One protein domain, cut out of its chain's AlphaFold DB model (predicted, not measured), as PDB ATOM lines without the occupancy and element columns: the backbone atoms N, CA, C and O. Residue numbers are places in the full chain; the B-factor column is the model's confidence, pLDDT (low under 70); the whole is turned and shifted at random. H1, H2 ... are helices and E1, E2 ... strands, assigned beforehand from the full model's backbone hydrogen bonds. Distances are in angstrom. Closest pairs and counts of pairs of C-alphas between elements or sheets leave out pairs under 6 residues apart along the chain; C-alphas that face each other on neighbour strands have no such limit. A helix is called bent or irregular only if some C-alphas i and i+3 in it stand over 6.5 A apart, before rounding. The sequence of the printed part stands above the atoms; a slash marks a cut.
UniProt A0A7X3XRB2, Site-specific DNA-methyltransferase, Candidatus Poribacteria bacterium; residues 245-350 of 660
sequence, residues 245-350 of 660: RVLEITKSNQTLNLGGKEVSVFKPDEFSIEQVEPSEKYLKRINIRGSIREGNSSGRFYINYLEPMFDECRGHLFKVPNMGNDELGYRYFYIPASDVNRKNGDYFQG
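What this domain is: This is residues 245 to 350 of the 660 residues of the protein "Site-specific DNA-methyltransferase" of Candidatus Poribacteria bacterium (UniProt A0A7X3XRB2). A strongly twisted antiparallel sheet of six strands has the helix H2 packed on one face, with the short H1 at a corner with it, while on the side of the sheet away from H2 a separate two-stranded ribbon, E1 and E4, lies near parts of E5 and E6. The sheet with H2 on one face makes two layers, a helix layer and a strand layer. The printed part has 106 residues, with two named helices and eight named strands in the order E1 E2 E3 E4 E5 H1 H2 E6 E7 E8, and the class is mixed, helices and strands. The sheet's order is E2 - E3 - E6 - E7 - E8 - E5. The whole is compact and rounded, with a radius of gyration of the C-alphas of 12.9 A and spans of 33 by 31 by 30 A.

Where its parts are: E1, residues 245 to 248, begins at C-alpha 245 at (132.629, 154.182, 177.944). E2 is residues 254 to 258, and E3, residues 261 to 266, is 15.8 A long. E4 is residues 271 to 275, 13.6 A long, and E5 is residues 283 to 287. H1 is residues 292 to 295. H2, residues 297 to 309, begins at C-alpha 297 at (143.583, 149.666, 195.989) and is 18.2 A long; it is irregular, but only just, with C-alphas 304 and 307 6.7 A apart. E6 is residues 317 to 321, E7 is residues 330 to 334, and E8, residues 346 to 349, ends at C-alpha 349 at (137.060, 149.136, 185.581).

How they stand to each other: E6, E7 and E8 form a meander, each strand the antiparallel neighbour of the one before. N 318 and O 333 of the hairpin E6 and E7 are 2.8 A apart, within hydrogen-bond range, and N 346 and O 334 of the hairpin E7 and E8 are 3.0 A apart. E3 is antiparallel to E6, with N 266 and O 317 at 2.8 A, and forms a hairpin with the edge strand E2, with N 263 and O 256 at 2.8 A. The other edge strand, E5, is antiparallel to E8, with N 284 and O 349 at 2.7 A. H2 is on this sheet; its closest C-alphas to E7 are those of Tyr 302 and Phe 333, 7.7 A apart. With residues 299 to 303 alone, H2 touches H1, only at the corner, the closest C-alphas being those of Arg 293 and Gly 299, 4.3 A apart. H1 is not on the sheet. E1 and E4 are antiparallel at 166 degrees, with N 247 and O 272 at 2.8 A. The closest C-alphas of E1 and E5 are those of Arg 245 and Leu 283, 6.1 A apart. E4 and H2 are apart. In H2, 6 of 9 O i to N i+4 pairs are within hydrogen-bond range, and H1 is too short for such a pair.

The domain as a whole: The two C-alphas farthest apart are those of Gly 260 and Glu 277, at 35.4 A. The printed part has no cut. The link from E7 to E8, of 11 residues, is long. The mean pLDDT of the printed part of the model is 91.4, and no printed residue is under 70.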
ATOM      1  N   ARG A 245     131.532 153.674 178.763       95.50
ATOM      2  CA  ARG A 245     132.629 154.182 177.944       95.50
ATOM      3  C   ARG A 245     133.017 155.571 178.428       95.50
ATOM      4  O   ARG A 245     132.168 156.449 178.532       95.50
ATOM      5  N   VAL A 246     134.304 155.762 178.709       95.12
ATOM      6  CA  VAL A 246     134.884 157.070 179.039       95.12
ATOM      7  C   VAL A 246     135.656 157.558 177.816       95.12
ATOM      8  O   VAL A 246     136.593 156.890 177.377       95.12
ATOM      9  N   LEU A 247     135.240 158.688 177.252       92.75
ATOM     10  CA  LEU A 247     135.872 159.327 176.099       92.75
ATOM     11  C   LEU A 247     136.627 160.573 176.561       92.75
ATOM     12  O   LEU A 247     136.029 161.473 177.141       92.75
ATOM     13  N   GLU A 248     137.925 160.635 176.279       92.75
ATOM     14  CA  GLU A 248     138.730 161.851 176.435       92.75
ATOM     15  C   GLU A 248     138.504 162.733 175.193       92.75
ATOM     16  O   GLU A 248     138.922 162.370 174.093       92.75
ATOM     17  N   ILE A 249     137.798 163.858 175.341       90.50
ATOM     18  CA  ILE A 249     137.468 164.767 174.225       90.50
ATOM     19  C   ILE A 249     138.699 165.601 173.855       90.50
ATOM     20  O   ILE A 249     138.994 165.818 172.678       90.50
ATOM     21  N   THR A 250     139.439 166.048 174.867       87.62
ATOM     22  CA  THR A 250     140.694 166.788 174.727       87.62
ATOM     23  C   THR A 250     141.794 166.102 175.531       87.62
ATOM     24  O   THR A 250     141.539 165.324 176.451       87.62
ATOM     25  N   LYS A 251     143.058 166.365 175.178       83.06
ATOM     26  CA  LYS A 251     144.178 165.918 176.013       83.06
ATOM     27  C   LYS A 251     144.157 166.702 177.320       83.06
ATOM     28  O   LYS A 251     144.055 167.926 177.288       83.06
ATOM     29  N   SER A 252     144.322 165.997 178.436       80.12
ATOM     30  CA  SER A 252     144.496 166.635 179.738       80.12
ATOM     31  C   SER A 252     145.693 167.589 179.702       80.12
ATOM     32  O   SER A 252     146.808 167.202 179.345       80.12
ATOM     33  N   ASN A 253     145.451 168.843 180.080       79.25
ATOM     34  CA  ASN A 253     146.484 169.873 180.199       79.25
ATOM     35  C   ASN A 253     147.034 169.982 181.632       79.25
ATOM     36  O   ASN A 253     147.846 170.863 181.913       79.25
ATOM     37  N   GLN A 254     146.574 169.118 182.546       87.62
ATOM     38  CA  GLN A 254     146.921 169.161 183.960       87.62
ATOM     39  C   GLN A 254     147.256 167.773 184.490       87.62
ATOM     40  O   GLN A 254     146.458 166.840 184.426       87.62
ATOM     41  N   THR A 255     148.415 167.689 185.129       89.31
ATOM     42  CA  THR A 255     148.900 166.464 185.746       89.31
ATOM     43  C   THR A 255     149.236 166.715 187.210       89.31
ATOM     44  O   THR A 255     149.860 167.722 187.544       89.31
ATOM     45  N   LEU A 256     148.829 165.802 188.089       92.62
ATOM     46  CA  LEU A 256     149.121 165.835 189.520       92.62
ATOM     47  C   LEU A 256     149.964 164.620 189.908       92.62
ATOM     48  O   LEU A 256     149.710 163.513 189.444       92.62
ATOM     49  N   ASN A 257     150.943 164.805 190.792       92.81
ATOM     50  CA  ASN A 257     151.663 163.683 191.389       92.81
ATOM     51  C   ASN A 257     150.961 163.264 192.686       92.81
ATOM     52  O   ASN A 257     151.094 163.935 193.709       92.81
ATOM     53  N   LEU A 258     150.201 162.171 192.630       92.31
ATOM     54  CA  LEU A 258     149.414 161.656 193.750       92.31
ATOM     55  C   LEU A 258     149.843 160.223 194.058       92.31
ATOM     56  O   LEU A 258     149.803 159.352 193.190       92.31
ATOM     57  N   GLY A 259     150.287 159.969 195.291       87.12
ATOM     58  CA  GLY A 259     150.748 158.640 195.711       87.12
ATOM     59  C   GLY A 259     151.904 158.082 194.871       87.12
ATOM     60  O   GLY A 259     151.965 156.873 194.652       87.12
ATOM     61  N   GLY A 260     152.779 158.953 194.353       90.56
ATOM     62  CA  GLY A 260     153.890 158.579 193.470       90.56
ATOM     63  C   GLY A 260     153.470 158.228 192.037       90.56
ATOM     64  O   GLY A 260     154.257 157.633 191.304       90.56
ATOM     65  N   LYS A 261     152.235 158.554 191.640       93.81
ATOM     66  CA  LYS A 261     151.690 158.321 190.299       93.81
ATOM     67  C   LYS A 261     151.412 159.647 189.604       93.81
ATOM     68  O   LYS A 261     150.903 160.582 190.215       93.81
ATOM     69  N   GLU A 262     151.699 159.686 188.311       94.88
ATOM     70  CA  GLU A 262     151.424 160.826 187.442       94.88
ATOM     71  C   GLU A 262     149.964 160.767 186.949       94.88
ATOM     72  O   GLU A 262     149.635 160.018 186.034       94.88
ATOM     73  N   VAL A 263     149.065 161.489 187.621       95.69
ATOM     74  CA  VAL A 263     147.611 161.445 187.401       95.69
ATOM     75  C   VAL A 263     147.175 162.563 186.463       95.69
ATOM     76  O   VAL A 263     147.349 163.736 186.787       95.69
ATOM     77  N   SER A 264     146.549 162.216 185.338       95.69
ATOM     78  CA  SER A 264     145.945 163.198 184.426       95.69
ATOM     79  C   SER A 264     144.573 163.638 184.936       95.69
ATOM     80  O   SER A 264     143.757 162.793 185.312       95.69
ATOM     81  N   VAL A 265     144.309 164.944 184.929       95.06
ATOM     82  CA  VAL A 265     143.054 165.550 185.402       95.06
ATOM     83  C   VAL A 265     142.280 166.121 184.218       95.06
ATOM     84  O   VAL A 265     142.848 166.850 183.408       95.06
ATOM     85  N   PHE A 266     140.992 165.808 184.128       95.25
ATOM     86  CA  PHE A 266     140.093 166.276 183.078       95.25
ATOM     87  C   PHE A 266     138.941 167.062 183.705       95.25
ATOM     88  O   PHE A 266     138.275 166.584 184.632       95.25
ATOM     89  N   LYS A 267     138.708 168.271 183.198       92.06
ATOM     90  CA  LYS A 267     137.574 169.123 183.578       92.06
ATOM     91  C   LYS A 267     136.266 168.601 182.967       92.06
ATOM     92  O   LYS A 267     136.323 167.835 182.008       92.06
ATOM     93  N   PRO A 268     135.089 169.004 183.486       90.75
ATOM     94  CA  PRO A 268     133.793 168.497 183.020       90.75
ATOM     95  C   PRO A 268     133.537 168.582 181.503       90.75
ATOM     96  O   PRO A 268     132.757 167.795 180.981       90.75
ATOM     97  N   ASP A 269     134.168 169.521 180.797       91.12
ATOM     98  CA  ASP A 269     134.059 169.732 179.346       91.12
ATOM     99  C   ASP A 269     135.107 168.967 178.512       91.12
ATOM    100  O   ASP A 269     135.035 168.954 177.284       91.12
ATOM    101  N   GLU A 270     136.066 168.301 179.159       92.25
ATOM    102  CA  GLU A 270     137.194 167.605 178.519       92.25
ATOM    103  C   GLU A 270     136.962 166.090 178.358       92.25
ATOM    104  O   GLU A 270     137.782 165.394 177.753       92.25
ATOM    105  N   PHE A 271     135.847 165.556 178.868       94.75
ATOM    106  CA  PHE A 271     135.506 164.137 178.774       94.75
ATOM    107  C   PHE A 271     133.996 163.892 178.616       94.75
ATOM    108  O   PHE A 271     133.173 164.753 178.906       94.75
ATOM    109  N   SER A 272     133.632 162.681 178.189       93.56
ATOM    110  CA  SER A 272     132.252 162.175 178.185       93.56
ATOM    111  C   SER A 272     132.201 160.791 178.833       93.56
ATOM    112  O   SER A 272     133.087 159.964 178.610       93.56
ATOM    113  N   ILE A 273     131.175 160.534 179.650       94.31
ATOM    114  CA  ILE A 273     130.895 159.218 180.239       94.31
ATOM    115  C   ILE A 273     129.553 158.750 179.693       94.31
ATOM    116  O   ILE A 273     128.509 159.303 180.028       94.31
ATOM    117  N   GLU A 274     129.588 157.711 178.871       95.31
ATOM    118  CA  GLU A 274     128.426 157.219 178.138       95.31
ATOM    119  C   GLU A 274     128.096 155.792 178.549       95.31
ATOM    120  O   GLU A 274     128.993 154.972 178.765       95.31
ATOM    121  N   GLN A 275     126.801 155.495 178.614       94.88
ATOM    122  CA  GLN A 275     126.319 154.127 178.710       94.88
ATOM    123  C   GLN A 275     126.100 153.579 177.293       94.88
ATOM    124  O   GLN A 275     125.465 154.226 176.462       94.88
ATOM    125  N   VAL A 276     126.661 152.410 177.013       95.06
ATOM    126  CA  VAL A 276     126.687 151.746 175.704       95.06
ATOM    127  C   VAL A 276     126.261 150.286 175.847       95.06
ATOM    128  O   VAL A 276     126.195 149.766 176.960       95.06
ATOM    129  N   GLU A 277     125.994 149.611 174.728       92.25
ATOM    130  CA  GLU A 277     125.695 148.175 174.750       92.25
ATOM    131  C   GLU A 277     126.837 147.377 175.412       92.25
ATOM    132  O   GLU A 277     128.010 147.640 175.107       92.25
ATOM    133  N   PRO A 278     126.528 146.422 176.313       93.56
ATOM    134  CA  PRO A 278     127.540 145.712 177.088       93.56
ATOM    135  C   PRO A 278     128.594 144.996 176.232       93.56
ATOM    136  O   PRO A 278     128.271 144.293 175.274       93.56
ATOM    137  N   SER A 279     129.872 145.137 176.592       91.38
ATOM    138  CA  SER A 279     130.993 144.462 175.925       91.38
ATOM    139  C   SER A 279     132.219 144.393 176.838       91.38
ATOM    140  O   SER A 279     132.462 145.305 177.622       91.38
ATOM    141  N   GLU A 280     133.049 143.362 176.675       88.50
ATOM    142  CA  GLU A 280     134.336 143.202 177.381       88.50
ATOM    143  C   GLU A 280     135.315 144.373 177.174       88.50
ATOM    144  O   GLU A 280     136.204 144.602 177.988       88.50
ATOM    145  N   LYS A 281     135.131 145.143 176.093       89.38
ATOM    146  CA  LYS A 281     135.958 146.312 175.751       89.38
ATOM    147  C   LYS A 281     135.621 147.557 176.573       89.38
ATOM    148  O   LYS A 281     136.348 148.548 176.501       89.38
ATOM    149  N   TYR A 282     134.498 147.546 177.284       94.44
ATOM    150  CA  TYR A 282     133.999 148.684 178.044       94.44
ATOM    151  C   TYR A 282     134.232 148.507 179.543       94.44
ATOM    152  O   TYR A 282     134.798 147.526 180.015       94.44
ATOM    153  N   LEU A 283     133.838 149.523 180.301       95.38
ATOM    154  CA  LEU A 283     134.126 149.649 181.716       95.38
ATOM    155  C   LEU A 283     132.883 149.353 182.556       95.38
ATOM    156  O   LEU A 283     131.751 149.647 182.179       95.38
ATOM    157  N   LYS A 284     133.117 148.832 183.752       94.62
ATOM    158  CA  LYS A 284     132.166 148.736 184.849       94.62
ATOM    159  C   LYS A 284     132.352 149.930 185.779       94.62
ATOM    160  O   LYS A 284     133.454 150.172 186.269       94.62
ATOM    161  N   ARG A 285     131.278 150.672 186.051       95.38
ATOM    162  CA  ARG A 285     131.275 151.780 187.018       95.38
ATOM    163  C   ARG A 285     131.055 151.239 188.429       95.38
ATOM    164  O   ARG A 285     130.072 150.546 188.676       95.38
ATOM    165  N   ILE A 286     131.939 151.577 189.364       94.38
ATOM    166  CA  ILE A 286     131.866 151.122 190.756       94.38
ATOM    167  C   ILE A 286     131.840 152.327 191.689       94.38
ATOM    168  O   ILE A 286     132.744 153.162 191.670       94.38
ATOM    169  N   ASN A 287     130.810 152.392 192.535       93.81
ATOM    170  CA  ASN A 287     130.676 153.445 193.533       93.81
ATOM    171  C   ASN A 287     131.545 153.168 194.768       93.81
ATOM    172  O   ASN A 287     131.501 152.080 195.342       93.81
ATOM    173  N   ILE A 288     132.302 154.171 195.209       92.44
ATOM    174  CA  ILE A 288     133.250 154.066 196.323       92.44
ATOM    175  C   ILE A 288     132.508 154.316 197.640       92.44
ATOM    176  O   ILE A 288     132.485 155.426 198.171       92.44
ATOM    177  N   ARG A 289     131.859 153.272 198.161       90.00
ATOM    178  CA  ARG A 289     131.063 153.311 199.400       90.00
ATOM    179  C   ARG A 289     131.301 152.084 200.279       90.00
ATOM    180  O   ARG A 289     131.690 151.032 199.779       90.00
ATOM    181  N   GLY A 290     131.019 152.214 201.576       88.12
ATOM    182  CA  GLY A 290     131.132 151.111 202.538       88.12
ATOM    183  C   GLY A 290     132.524 150.477 202.537       88.12
ATOM    184  O   GLY A 290     133.527 151.189 202.472       88.12
ATOM    185  N   SER A 291     132.578 149.142 202.533       87.31
ATOM    186  CA  SER A 291     133.828 148.372 202.552       87.31
ATOM    187  C   SER A 291     134.739 148.621 201.347       87.31
ATOM    188  O   SER A 291     135.942 148.416 201.460       87.31
ATOM    189  N   ILE A 292     134.228 149.119 200.211       89.75
ATOM    190  CA  ILE A 292     135.054 149.422 199.026       89.75
ATOM    191  C   ILE A 292     136.076 150.525 199.327       89.75
ATOM    192  O   ILE A 292     137.165 150.496 198.761       89.75
ATOM    193  N   ARG A 293     135.756 151.463 200.231       90.69
ATOM    194  CA  ARG A 293     136.640 152.583 200.609       90.69
ATOM    195  C   ARG A 293     138.008 152.097 201.104       90.69
ATOM    196  O   ARG A 293     139.017 152.717 200.795       90.69
ATOM    197  N   GLU A 294     138.042 150.960 201.797       89.12
ATOM    198  CA  GLU A 294     139.259 150.393 202.398       89.12
ATOM    199  C   GLU A 294     139.658 149.041 201.786       89.12
ATOM    200  O   GLU A 294     140.833 148.666 201.801       89.12
ATOM    201  N   GLY A 295     138.699 148.324 201.197       84.12
ATOM    202  CA  GLY A 295     138.841 146.932 200.777       84.12
ATOM    203  C   GLY A 295     139.721 146.714 199.549       84.12
ATOM    204  O   GLY A 295     140.305 145.644 199.407       84.12
ATOM    205  N   ASN A 296     139.885 147.710 198.672       90.38
ATOM    206  CA  ASN A 296     140.733 147.571 197.486       90.38
ATOM    207  C   ASN A 296     141.628 148.795 197.225       90.38
ATOM    208  O   ASN A 296     141.491 149.847 197.850       90.38
ATOM    209  N   SER A 297     142.594 148.630 196.318       92.44
ATOM    210  CA  SER A 297     143.583 149.666 195.989       92.44
ATOM    211  C   SER A 297     142.946 150.930 195.409       92.44
ATOM    212  O   SER A 297     143.371 152.025 195.769       92.44
ATOM    213  N   SER A 298     141.911 150.793 194.573       93.75
ATOM    214  CA  SER A 298     141.191 151.929 193.988       93.75
ATOM    215  C   SER A 298     140.474 152.761 195.055       93.75
ATOM    216  O   SER A 298     140.590 153.983 195.061       93.75
ATOM    217  N   GLY A 299     139.774 152.112 195.990       93.44
ATOM    218  CA  GLY A 299     139.103 152.774 197.106       93.44
ATOM    219  C   GLY A 299     140.089 153.529 197.987       93.44
ATOM    220  O   GLY A 299     139.945 154.737 198.155       93.44
ATOM    221  N   ARG A 300     141.157 152.859 198.442       94.62
ATOM    222  CA  ARG A 300     142.200 153.489 199.271       94.62
ATOM    223  C   ARG A 300     142.866 154.670 198.568       94.62
ATOM    224  O   ARG A 300     143.160 155.675 199.208       94.62
ATOM    225  N   PHE A 301     143.088 154.573 197.256       95.19
ATOM    226  CA  PHE A 301     143.634 155.682 196.477       95.19
ATOM    227  C   PHE A 301     142.683 156.883 196.452       95.19
ATOM    228  O   PHE A 301     143.114 158.006 196.705       95.19
ATOM    229  N   TYR A 302     141.390 156.654 196.202       94.56
ATOM    230  CA  TYR A 302     140.398 157.727 196.211       94.56
ATOM    231  C   TYR A 302     140.334 158.421 197.575       94.56
ATOM    232  O   TYR A 302     140.418 159.642 197.626       94.56
ATOM    233  N   ILE A 303     140.254 157.660 198.670       94.19
ATOM    234  CA  ILE A 303     140.179 158.215 200.031       94.19
ATOM    235  C   ILE A 303     141.416 159.039 200.383       94.19
ATOM    236  O   ILE A 303     141.294 160.143 200.900       94.19
ATOM    237  N   ASN A 304     142.610 158.530 200.078       94.50
ATOM    238  CA  ASN A 304     143.844 159.183 200.507       94.50
ATOM    239  C   ASN A 304     144.212 160.409 199.661       94.50
ATOM    240  O   ASN A 304     144.889 161.299 200.171       94.50
ATOM    241  N   TYR A 305     143.811 160.452 198.384       95.06
ATOM    242  CA  TYR A 305     144.328 161.454 197.443       95.06
ATOM    243  C   TYR A 305     143.264 162.276 196.712       95.06
ATOM    244  O   TYR A 305     143.553 163.411 196.351       95.06
ATOM    245  N   LEU A 306     142.058 161.746 196.482       93.25
ATOM    246  CA  LEU A 306     141.019 162.437 195.703       93.25
ATOM    247  C   LEU A 306     139.892 162.997 196.581       93.25
ATOM    248  O   LEU A 306     139.393 164.085 196.314       93.25
ATOM    249  N   GLU A 307     139.519 162.301 197.656       92.50
ATOM    250  CA  GLU A 307     138.513 162.766 198.617       92.50
ATOM    251  C   GLU A 307     138.902 164.082 199.327       92.50
ATOM    252  O   GLU A 307     138.027 164.934 199.474       92.50
ATOM    253  N   PRO A 308     140.179 164.345 199.685       94.00
ATOM    254  CA  PRO A 308     140.576 165.644 200.236       94.00
ATOM    255  C   PRO A 308     140.372 166.817 199.266       94.00
ATOM    256  O   PRO A 308     140.227 167.953 199.703       94.00
ATOM    257  N   MET A 309     140.343 166.545 197.959       91.62
ATOM    258  CA  MET A 309     140.168 167.539 196.891       91.62
ATOM    259  C   MET A 309     138.711 167.627 196.407       91.62
ATOM    260  O   MET A 309     138.427 168.246 195.382       91.62
ATOM    261  N   PHE A 310     137.778 166.986 197.117       90.00
ATOM    262  CA  PHE A 310     136.408 166.778 196.659       90.00
ATOM    263  C   PHE A 310     135.681 168.071 196.284       90.00
ATOM    264  O   PHE A 310     135.088 168.135 195.211       90.00
ATOM    265  N   ASP A 311     135.732 169.099 197.136       88.38
ATOM    266  CA  ASP A 311     134.997 170.347 196.904       88.38
ATOM    267  C   ASP A 311     135.597 171.194 195.770       88.38
ATOM    268  O   ASP A 311     134.853 171.850 195.041       88.38
ATOM    269  N   GLU A 312     136.915 171.138 195.574       89.88
ATOM    270  CA  GLU A 312     137.618 171.872 194.510       89.88
ATOM    271  C   GLU A 312     137.456 171.199 193.141       89.88
ATOM    272  O   GLU A 312     137.353 171.869 192.115       89.88
ATOM    273  N   CYS A 313     137.405 169.865 193.120       90.56
ATOM    274  CA  CYS A 313     137.421 169.061 191.901       90.56
ATOM    275  C   CYS A 313     136.072 168.404 191.576       90.56
ATOM    276  O   CYS A 313     136.026 167.357 190.923       90.56
ATOM    277  N   ARG A 314     134.945 168.996 191.987       91.12
ATOM    278  CA  ARG A 314     133.615 168.454 191.650       91.12
ATOM    279  C   ARG A 314     133.425 168.348 190.139       91.12
ATOM    280  O   ARG A 314     133.801 169.248 189.390       91.12
ATOM    281  N   GLY A 315     132.868 167.226 189.692       91.88
ATOM    282  CA  GLY A 315     132.655 166.923 188.274       91.88
ATOM    283  C   GLY A 315     133.921 166.574 187.484       91.88
ATOM    284  O   GLY A 315     133.822 166.357 186.281       91.88
ATOM    285  N   HIS A 316     135.101 166.523 188.113       94.44
ATOM    286  CA  HIS A 316     136.345 166.189 187.417       94.44
ATOM    287  C   HIS A 316     136.540 164.675 187.291       94.44
ATOM    288  O   HIS A 316     136.102 163.883 188.138       94.44
ATOM    289  N   LEU A 317     137.256 164.288 186.237       96.38
ATOM    290  CA  LEU A 317     137.694 162.923 185.969       96.38
ATOM    291  C   LEU A 317     139.220 162.836 186.118       96.38
ATOM    292  O   LEU A 317     139.955 163.713 185.673       96.38
ATOM    293  N   PHE A 318     139.707 161.758 186.722       96.50
ATOM    294  CA  PHE A 318     141.125 161.512 186.970       96.50
ATOM    295  C   PHE A 318     141.534 160.191 186.334       96.50
ATOM    296  O   PHE A 318     140.914 159.165 186.609       96.50
ATOM    297  N   LYS A 319     142.594 160.189 185.527       96.25
ATOM    298  CA  LYS A 319     143.187 158.973 184.956       96.25
ATOM    299  C   LYS A 319     144.467 158.633 185.701       96.25
ATOM    300  O   LYS A 319     145.454 159.362 185.629       96.25
ATOM    301  N   VAL A 320     144.444 157.518 186.418       96.06
ATOM    302  CA  VAL A 320     145.521 157.097 187.314       96.06
ATOM    303  C   VAL A 320     146.252 155.892 186.712       96.06
ATOM    304  O   VAL A 320     145.634 154.834 186.569       96.06
ATOM    305  N   PRO A 321     147.547 155.995 186.367       94.69
ATOM    306  CA  PRO A 321     148.285 154.905 185.731       94.69
ATOM    307  C   PRO A 321     148.682 153.789 186.711       94.69
ATOM    308  O   PRO A 321     148.770 153.979 187.934       94.69
ATOM    309  N   ASN A 322     148.996 152.618 186.155       92.00
ATOM    310  CA  ASN A 322     149.464 151.419 186.852       92.00
ATOM    311  C   ASN A 322     148.529 151.016 188.002       92.00
ATOM    312  O   ASN A 322     148.964 150.871 189.150       92.00
ATOM    313  N   MET A 323     147.223 150.959 187.732       90.25
ATOM    314  CA  MET A 323     146.210 150.718 188.756       90.25
ATOM    315  C   MET A 323     145.109 149.800 188.254       90.25
ATOM    316  O   MET A 323     144.356 150.158 187.357       90.25
ATOM    317  N   GLY A 324     144.967 148.652 188.910       86.75
ATOM    318  CA  GLY A 324     144.061 147.608 188.461       86.75
ATOM    319  C   GLY A 324     144.740 146.289 188.199       86.75
ATOM    320  O   GLY A 324     145.958 146.242 188.091       86.75
ATOM    321  N   ASN A 325     143.914 145.256 188.077       87.94
ATOM    322  CA  ASN A 325     144.303 143.955 187.547       87.94
ATOM    323  C   ASN A 325     143.558 143.669 186.231       87.94
ATOM    324  O   ASN A 325     143.008 142.593 186.035       87.94
ATOM    325  N   ASP A 326     143.434 144.692 185.385       88.94
ATOM    326  CA  ASP A 326     142.852 144.619 184.042       88.94
ATOM    327  C   ASP A 326     143.911 145.027 183.003       88.94
ATOM    328  O   ASP A 326     144.964 145.570 183.345       88.94
ATOM    329  N   GLU A 327     143.640 144.774 181.724       88.56
ATOM    330  CA  GLU A 327     144.585 145.056 180.631       88.56
ATOM    331  C   GLU A 327     144.729 146.553 180.295       88.56
ATOM    332  O   GLU A 327     145.522 146.925 179.431       88.56
ATOM    333  N   LEU A 328     143.988 147.444 180.968       89.69
ATOM    334  CA  LEU A 328     143.999 148.879 180.658       89.69
ATOM    335  C   LEU A 328     145.306 149.552 181.081       89.69
ATOM    336  O   LEU A 328     145.710 150.553 180.492       89.69
ATOM    337  N   GLY A 329     145.942 149.056 182.148       90.12
ATOM    338  CA  GLY A 329     147.124 149.688 182.741       90.12
ATOM    339  C   GLY A 329     146.842 151.036 183.422       90.12
ATOM    340  O   GLY A 329     147.773 151.702 183.871       90.12
ATOM    341  N   TYR A 330     145.578 151.455 183.539       93.50
ATOM    342  CA  TYR A 330     145.150 152.668 184.239       93.50
ATOM    343  C   TYR A 330     143.718 152.539 184.778       93.50
ATOM    344  O   TYR A 330     142.945 151.675 184.371       93.50
ATOM    345  N   ARG A 331     143.339 153.457 185.671       95.88
ATOM    346  CA  ARG A 331     142.019 153.535 186.304       95.88
ATOM    347  C   ARG A 331     141.448 154.944 186.179       95.88
ATOM    348  O   ARG A 331     142.130 155.900 186.542       95.88
ATOM    349  N   TYR A 332     140.200 155.075 185.731       97.19
ATOM    350  CA  TYR A 332     139.490 156.353 185.830       97.19
ATOM    351  C   TYR A 332     138.779 156.485 187.173       97.19
ATOM    352  O   TYR A 332     138.146 155.529 187.622       97.19
ATOM    353  N   PHE A 333     138.819 157.680 187.752       96.88
ATOM    354  CA  PHE A 333     138.036 158.088 188.914       96.88
ATOM    355  C   PHE A 333     137.214 159.323 188.579       96.88
ATOM    356  O   PHE A 333     137.721 160.238 187.940       96.88
ATOM    357  N   TYR A 334     135.972 159.370 189.039       96.12
ATOM    358  CA  TYR A 334     135.075 160.501 188.849       96.12
ATOM    359  C   TYR A 334     134.586 161.021 190.197       96.12
ATOM    360  O   TYR A 334     134.042 160.261 191.010       96.12
ATOM    361  N   ILE A 335     134.764 162.324 190.414       94.50
ATOM    362  CA  ILE A 335     134.179 163.037 191.548       94.50
ATOM    363  C   ILE A 335     132.813 163.584 191.102       94.50
ATOM    364  O   ILE A 335     132.755 164.294 190.098       94.50
ATOM    365  N   PRO A 336     131.705 163.298 191.813       91.19
ATOM    366  CA  PRO A 336     130.376 163.764 191.437       91.19
ATOM    367  C   PRO A 336     130.311 165.287 191.313       91.19
ATOM    368  O   PRO A 336     130.871 166.020 192.132       91.19
ATOM    369  N   ALA A 337     129.594 165.754 190.297       88.50
ATOM    370  CA  ALA A 337     129.313 167.165 190.095       88.50
ATOM    371  C   ALA A 337     128.445 167.755 191.227       88.50
ATOM    372  O   ALA A 337     127.837 167.040 192.031       88.50
ATOM    373  N   SER A 338     128.448 169.085 191.334       81.25
ATOM    374  CA  SER A 338     127.806 169.839 192.424       81.25
ATOM    375  C   SER A 338     126.283 169.688 192.480       81.25
ATOM    376  O   SER A 338     125.685 169.907 193.529       81.25
ATOM    377  N   ASP A 339     125.664 169.318 191.364       77.38
ATOM    378  CA  ASP A 339     124.232 169.061 191.196       77.38
ATOM    379  C   ASP A 339     123.799 167.675 191.707       77.38
ATOM    380  O   ASP A 339     122.609 167.423 191.900       77.38
ATOM    381  N   VAL A 340     124.752 166.783 191.997       77.56
ATOM    382  CA  VAL A 340     124.485 165.460 192.563       77.56
ATOM    383  C   VAL A 340     124.648 165.507 194.084       77.56
ATOM    384  O   VAL A 340     125.745 165.723 194.605       77.56
ATOM    385  N   ASN A 341     123.570 165.221 194.826       77.50
ATOM    386  CA  ASN A 341     123.586 165.127 196.293       77.50
ATOM    387  C   ASN A 341     124.249 163.819 196.787       77.50
ATOM    388  O   ASN A 341     123.645 163.008 197.489       77.50
ATOM    389  N   ARG A 342     125.494 163.571 196.364       82.69
ATOM    390  CA  ARG A 342     126.284 162.384 196.708       82.69
ATOM    391  C   ARG A 342     127.745 162.768 196.927       82.69
ATOM    392  O   ARG A 342     128.352 163.402 196.073       82.69
ATOM    393  N   LYS A 343     128.321 162.323 198.049       78.56
ATOM    394  CA  LYS A 343     129.742 162.552 198.388       78.56
ATOM    395  C   LYS A 343     130.697 161.460 197.890       78.56
ATOM    396  O   LYS A 343     131.893 161.683 197.772       78.56
ATOM    397  N   ASN A 344     130.175 160.278 197.576       87.75
ATOM    398  CA  ASN A 344     130.995 159.152 197.131       87.75
ATOM    399  C   ASN A 344     131.358 159.284 195.648       87.75
ATOM    400  O   ASN A 344     130.465 159.454 194.809       87.75
ATOM    401  N   GLY A 345     132.642 159.143 195.327       91.88
ATOM    402  CA  GLY A 345     133.130 159.043 193.954       91.88
ATOM    403  C   GLY A 345     132.861 157.692 193.312       91.88
ATOM    404  O   GLY A 345     132.389 156.755 193.961       91.88
ATOM    405  N   ASP A 346     133.160 157.604 192.023       95.31
ATOM    406  CA  ASP A 346     133.162 156.347 191.278       95.31
ATOM    407  C   ASP A 346     134.549 156.074 190.700       95.31
ATOM    408  O   ASP A 346     135.300 157.004 190.412       95.31
ATOM    409  N   TYR A 347     134.863 154.803 190.466       96.62
ATOM    410  CA  TYR A 347     135.927 154.414 189.546       96.62
ATOM    411  C   TYR A 347     135.390 153.509 188.444       96.62
ATOM    412  O   TYR A 347     134.339 152.883 188.596       96.62
ATOM    413  N   PHE A 348     136.115 153.438 187.332       96.38
ATOM    414  CA  PHE A 348     135.720 152.659 186.161       96.38
ATOM    415  C   PHE A 348     136.720 151.543 185.889       96.38
ATOM    416  O   PHE A 348     137.930 151.782 185.881       96.38
ATOM    417  N   GLN A 349     136.224 150.324 185.678       93.75
ATOM    418  CA  GLN A 349     137.060 149.136 185.581       93.75
ATOM    419  C   GLN A 349     136.826 148.256 184.364       93.75
ATOM    420  O   GLN A 349     135.686 147.948 184.054       93.75
ATOM    421  N   GLY A 350     137.911 147.860 183.688       92.44
ATOM    422  CA  GLY A 350     137.873 146.849 182.634       92.44
ATOM    423  C   GLY A 350     137.738 145.446 183.217       92.44
ATOM    424  O   GLY A 350     137.803 145.259 184.434       92.44
TER     425      GLY A 350